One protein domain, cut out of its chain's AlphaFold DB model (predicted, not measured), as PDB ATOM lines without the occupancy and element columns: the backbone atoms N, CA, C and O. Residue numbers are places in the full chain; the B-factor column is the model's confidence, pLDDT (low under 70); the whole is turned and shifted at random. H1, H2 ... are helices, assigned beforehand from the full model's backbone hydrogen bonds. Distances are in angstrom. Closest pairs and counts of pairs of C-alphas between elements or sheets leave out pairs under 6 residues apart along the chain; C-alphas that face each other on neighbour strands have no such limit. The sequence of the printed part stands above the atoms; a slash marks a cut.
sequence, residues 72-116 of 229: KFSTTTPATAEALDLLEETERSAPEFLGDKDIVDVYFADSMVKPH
ATOM      1  N   LYS A  72     131.395  83.295  68.545       87.00
ATOM      2  CA  LYS A  72     131.580  81.917  69.032       87.00
ATOM      3  C   LYS A  72     132.602  81.128  68.232       87.00
ATOM      4  O   LYS A  72     133.218  80.225  68.780       87.00
ATOM      5  N   PHE A  73     132.749  81.480  66.962       87.06
ATOM      6  CA  PHE A  73     133.603  80.806  65.994       87.06
ATOM      7  C   PHE A  73     134.711  81.731  65.502       87.06
ATOM      8  O   PHE A  73     135.150  81.577  64.373       87.06
ATOM      9  N   SER A  74     135.088  82.762  66.269       89.56
ATOM     10  CA  SER A  74     136.040  83.787  65.831       89.56
ATOM     11  C   SER A  74     137.104  84.089  66.878       89.56
ATOM     12  O   SER A  74     136.829  84.187  68.078       89.56
ATOM     13  N   THR A  75     138.328  84.331  66.411       90.56
ATOM     14  CA  THR A  75     139.424  84.791  67.269       90.56
ATOM     15  C   THR A  75     139.405  86.316  67.392       90.56
ATOM     16  O   THR A  75     140.192  87.012  66.754       90.56
ATOM     17  N   THR A  76     138.511  86.847  68.226       93.06
ATOM     18  CA  THR A  76     138.387  88.292  68.491       93.06
ATOM     19  C   THR A  76     138.651  88.635  69.956       93.06
ATOM     20  O   THR A  76     138.634  87.773  70.842       93.06
ATOM     21  N   THR A  77     138.884  89.917  70.235       93.88
ATOM     22  CA  THR A  77     138.867  90.445  71.606       93.88
ATOM     23  C   THR A  77     137.465  90.339  72.226       93.88
ATOM     24  O   THR A  77     136.478  90.264  71.489       93.88
ATOM     25  N   PRO A  78     137.341  90.363  73.571       93.38
ATOM     26  CA  PRO A  78     136.036  90.346  74.237       93.38
ATOM     27  C   PRO A  78     135.107  91.482  73.794       93.38
ATOM     28  O   PRO A  78     133.945  91.230  73.511       93.38
ATOM     29  N   ALA A  79     135.634  92.703  73.640       94.19
ATOM     30  CA  ALA A  79     134.839  93.858  73.217       94.19
ATOM     31  C   ALA A  79     134.253  93.678  71.806       94.19
ATOM     32  O   ALA A  79     133.079  93.947  71.573       94.19
ATOM     33  N   THR A  80     135.049  93.167  70.864       94.25
ATOM     34  CA  THR A  80     134.544  92.843  69.524       94.25
ATOM     35  C   THR A  80     133.578  91.666  69.561       94.25
ATOM     36  O   THR A  80     132.604  91.672  68.821       94.25
ATOM     37  N   ALA A  81     133.812  90.659  70.409       93.06
ATOM     38  CA  ALA A  81     132.891  89.535  70.553       93.06
ATOM     39  C   ALA A  81     131.495  90.004  70.994       93.06
ATOM     40  O   ALA A  81     130.512  89.621  70.370       93.06
ATOM     41  N   GLU A  82     131.422  90.897  71.986       93.12
ATOM     42  CA  GLU A  82     130.167  91.517  72.434       93.12
ATOM     43  C   GLU A  82     129.487  92.318  71.314       93.12
ATOM     44  O   GLU A  82     128.278  92.205  71.114       93.12
ATOM     45  N   ALA A  83     130.258  93.090  70.540       92.06
ATOM     46  CA  ALA A  83     129.721  93.836  69.405       92.06
ATOM     47  C   ALA A  83     129.167  92.908  68.310       92.06
ATOM     48  O   ALA A  83     128.085  93.154  67.782       92.06
ATOM     49  N   LEU A  84     129.877  91.823  67.989       91.31
ATOM     50  CA  LEU A  84     129.419  90.817  67.031       91.31
ATOM     51  C   LEU A  84     128.161  90.090  67.523       91.31
ATOM     52  O   LEU A  84     127.258  89.857  66.725       91.31
ATOM     53  N   ASP A  85     128.071  89.775  68.817       90.62
ATOM     54  CA  ASP A  85     126.885  89.145  69.408       90.62
ATOM     55  C   ASP A  85     125.653  90.058  69.309       90.62
ATOM     56  O   ASP A  85     124.574  89.597  68.935       90.62
ATOM     57  N   LEU A  86     125.821  91.360  69.565       88.75
ATOM     58  CA  LEU A  86     124.753  92.352  69.410       88.75
ATOM     59  C   LEU A  86     124.294  92.476  67.950       88.75
ATOM     60  O   LEU A  86     123.095  92.587  67.678       88.75
ATOM     61  N   LEU A  87     125.231  92.449  67.000       87.25
ATOM     62  CA  LEU A  87     124.907  92.470  65.574       87.25
ATOM     63  C   LEU A  87     124.192  91.178  65.146       87.25
ATOM     64  O   LEU A  87     123.216  91.251  64.403       87.25
ATOM     65  N   GLU A  88     124.598  90.012  65.661       84.88
ATOM     66  CA  GLU A  88     123.909  88.734  65.418       84.88
ATOM     67  C   GLU A  88     122.476  88.745  65.991       84.88
ATOM     68  O   GLU A  88     121.545  88.228  65.369       84.88
ATOM     69  N   GLU A  89     122.260  89.352  67.161       85.50
ATOM     70  CA  GLU A  89     120.925  89.522  67.751       85.50
ATOM     71  C   GLU A  89     120.058  90.506  66.957       85.50
ATOM     72  O   GLU A  89     118.878  90.235  66.702       85.50
ATOM     73  N   THR A  90     120.647  91.616  66.511       83.12
ATOM     74  CA  THR A  90     119.977  92.588  65.638       83.12
ATOM     75  C   THR A  90     119.554  91.915  64.333       83.12
ATOM     76  O   THR A  90     118.444  92.133  63.863       83.12
ATOM     77  N   GLU A  91     120.363  90.998  63.794       81.56
ATOM     78  CA  GLU A  91     120.043  90.286  62.550       81.56
ATOM     79  C   GLU A  91     118.815  89.396  62.708       81.56
ATOM     80  O   GLU A  91     117.999  89.261  61.797       81.56
ATOM     81  N   ARG A  92     118.662  88.796  63.889       81.56
ATOM     82  CA  ARG A  92     117.525  87.930  64.203       81.56
ATOM     83  C   ARG A  92     116.245  88.713  64.471       81.56
ATOM     84  O   ARG A  92     115.166  88.179  64.228       81.56
ATOM     85  N   SER A  93     116.358  89.917  65.027       86.38
ATOM     86  CA  SER A  93     115.220  90.675  65.560       86.38
ATOM     87  C   SER A  93     114.759  91.823  64.663       86.38
ATOM     88  O   SER A  93     113.561  92.098  64.626       86.38
ATOM     89  N   ALA A  94     115.674  92.470  63.942       83.38
ATOM     90  CA  ALA A  94     115.414  93.648  63.118       83.38
ATOM     91  C   ALA A  94     116.450  93.762  61.964       83.38
ATOM     92  O   ALA A  94     117.282  94.677  61.945       83.38
ATOM     93  N   PRO A  95     116.454  92.805  61.010       77.69
ATOM     94  CA  PRO A  95     117.480  92.690  59.967       77.69
ATOM     95  C   PRO A  95     117.583  93.910  59.040       77.69
ATOM     96  O   PRO A  95     118.639  94.147  58.459       77.69
ATOM     97  N   GLU A  96     116.523  94.705  58.899       78.75
ATOM     98  CA  GLU A  96     116.495  95.923  58.086       78.75
ATOM     99  C   GLU A  96     117.437  97.033  58.584       78.75
ATOM    100  O   GLU A  96     117.730  97.966  57.836       78.75
ATOM    101  N   PHE A  97     117.926  96.929  59.824       73.12
ATOM    102  CA  PHE A  97     118.861  97.886  60.422       73.12
ATOM    103  C   PHE A  97     120.332  97.480  60.287       73.12
ATOM    104  O   PHE A  97     121.200  98.203  60.773       73.12
ATOM    105  N   LEU A  98     120.629  96.352  59.638       72.69
ATOM    106  CA  LEU A  98     121.993  95.859  59.459       72.69
ATOM    107  C   LEU A  98     122.520  96.111  58.052       72.69
ATOM    108  O   LEU A  98     121.923  95.683  57.063       72.69
ATOM    109  N   GLY A  99     123.697  96.731  57.966       67.94
ATOM    110  CA  GLY A  99     124.527  96.684  56.772       67.94
ATOM    111  C   GLY A  99     125.547  95.545  56.840       67.94
ATOM    112  O   GLY A  99     126.207  95.350  57.857       67.94
ATOM    113  N   ASP A 100     125.774  94.845  55.723       63.78
ATOM    114  CA  ASP A 100     126.825  93.813  55.587       63.78
ATOM    115  C   ASP A 100     128.212  94.312  56.017       63.78
ATOM    116  O   ASP A 100     129.044  93.556  56.522       63.78
ATOM    117  N   LYS A 101     128.466  95.603  55.780       65.81
ATOM    118  CA  LYS A 101     129.726  96.256  56.123       65.81
ATOM    119  C   LYS A 101     129.902  96.390  57.629       65.81
ATOM    120  O   LYS A 101     131.026  96.275  58.084       65.81
ATOM    121  N   ASP A 102     128.828  96.516  58.403       78.75
ATOM    122  CA  ASP A 102     128.920  96.777  59.841       78.75
ATOM    123  C   ASP A 102     129.553  95.589  60.583       78.75
ATOM    124  O   ASP A 102     130.479  95.765  61.371       78.75
ATOM    125  N   ILE A 103     129.138  94.355  60.264       83.44
ATOM    126  CA  ILE A 103     129.710  93.128  60.855       83.44
ATOM    127  C   ILE A 103     131.165  92.930  60.420       83.44
ATOM    128  O   ILE A 103     132.041  92.621  61.234       83.44
ATOM    129  N   VAL A 104     131.432  93.094  59.124       87.31
ATOM    130  CA  VAL A 104     132.754  92.858  58.536       87.31
ATOM    131  C   VAL A 104     133.766  93.909  59.003       87.31
ATOM    132  O   VAL A 104     134.903  93.556  59.324       87.31
ATOM    133  N   ASP A 105     133.358  95.173  59.098       89.44
ATOM    134  CA  ASP A 105     134.197  96.279  59.556       89.44
ATOM    135  C   ASP A 105     134.513  96.143  61.049       89.44
ATOM    136  O   ASP A 105     135.674  96.299  61.433       89.44
ATOM    137  N   VAL A 106     133.533  95.766  61.884       91.44
ATOM    138  CA  VAL A 106     133.764  95.458  63.309       91.44
ATOM    139  C   VAL A 106     134.768  94.316  63.462       91.44
ATOM    140  O   VAL A 106     135.733  94.440  64.221       91.44
ATOM    141  N   TYR A 107     134.606  93.231  62.702       93.19
ATOM    142  CA  TYR A 107     135.529  92.098  62.735       93.19
ATOM    143  C   TYR A 107     136.953  92.485  62.308       93.19
ATOM    144  O   TYR A 107     137.917  92.175  63.007       93.19
ATOM    145  N   PHE A 108     137.117  93.194  61.186       93.50
ATOM    146  CA  PHE A 108     138.442  93.581  60.690       93.50
ATOM    147  C   PHE A 108     139.086  94.754  61.439       93.50
ATOM    148  O   PHE A 108     140.292  94.976  61.289       93.50
ATOM    149  N   ALA A 109     138.328  95.496  62.247       94.56
ATOM    150  CA  ALA A 109     138.870  96.501  63.155       94.56
ATOM    151  C   ALA A 109     139.526  95.882  64.403       94.56
ATOM    152  O   ALA A 109     140.350  96.544  65.041       94.56
ATOM    153  N   ASP A 110     139.209  94.626  64.729       96.06
ATOM    154  CA  ASP A 110     139.723  93.934  65.908       96.06
ATOM    155  C   ASP A 110     141.250  93.755  65.873       96.06
ATOM    156  O   ASP A 110     141.852  93.374  64.862       96.06
ATOM    157  N   SER A 111     141.901  94.006  67.010       95.94
ATOM    158  CA  SER A 111     143.361  93.972  67.138       95.94
ATOM    159  C   SER A 111     143.968  92.565  67.056       95.94
ATOM    160  O   SER A 111     145.151  92.448  66.734       95.94
ATOM    161  N   MET A 112     143.186  91.508  67.286       93.38
ATOM    162  CA  MET A 112     143.569  90.103  67.090       93.38
ATOM    163  C   MET A 112     143.369  89.632  65.645       93.38
ATOM    164  O   MET A 112     143.964  88.634  65.246       93.38
ATOM    165  N   VAL A 113     142.571  90.345  64.846       95.06
ATOM    166  CA  VAL A 113     142.232  89.974  63.461       95.06
ATOM    167  C   VAL A 113     143.068  90.773  62.465       95.06
ATOM    168  O   VAL A 113     143.757  90.207  61.612       95.06
ATOM    169  N   LYS A 114     143.059  92.103  62.592       95.19
ATOM    170  CA  LYS A 114     143.661  93.047  61.641       95.19
ATOM    171  C   LYS A 114     145.116  92.730  61.262       95.19
ATOM    172  O   LYS A 114     145.424  92.766  60.069       95.19
ATOM    173  N   PRO A 115     146.027  92.385  62.197       96.88
ATOM    174  CA  PRO A 115     147.425  92.095  61.853       96.88
ATOM    175  C   PRO A 115     147.605  90.807  61.034       96.88
ATOM    176  O   PRO A 115     148.642  90.603  60.395       96.88
ATOM    177  N   HIS A 116     146.603  89.927  61.065       97.44
ATOM    178  CA  HIS A 116     146.634  88.599  60.466       97.44
ATOM    179  C   HIS A 116     145.956  88.539  59.097       97.44
ATOM    180  O   HIS A 116     146.051  87.508  58.429       97.44
TER     181      HIS A 116
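AT A GLANCE: This is residues 72 to 116 of the 229 residues of an uncharacterized protein of viral metagenome (UniProt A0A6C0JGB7). Look for a helical hairpin: the longer H1 and the shorter H2 run side by side in opposite directions, and residues 94 to 99 join them at one end. The unnamed ends of the printed part, residues 72 to 77 and 110 to 116, lie toward the other end. The printed part has 45 residues, with two named helices, H1 then H2, and no named strand; the class is all helix. It is compact, with a radius of gyration of the C-alphas of 10.6 A, and elongated, spanning 31 by 18 by 15 A.

HOW THE PARTS SIT: Start from H1, residues 78 to 93, which touches H2, residues 100 to 109, with its residues 80 to 87 alone. Their closest C-alphas, those of Leu 84 and Ile 103, are 6.6 A apart. They run opposite ways at a shallow tilt of 8 degrees. Every O i to N i+4 pair is within hydrogen-bond range in H1, and 5 of 6 in H2.

IN THESE COORDINATES: Find C-alpha 78 at (136.036, 90.346, 74.237); from there H1 runs 22.6 A to C-alpha 93. H2 runs 14.5 A from C-alpha 100 to C-alpha 109 at (138.870, 96.501, 63.155).

THE WHOLE: The C-alphas farthest apart, those of Ser 93 and Pro 115, are 32.4 A apart. The printed part has no cut, and the link from H1 to H2 is short. Look at residues 99 to 101 for pLDDT under 70.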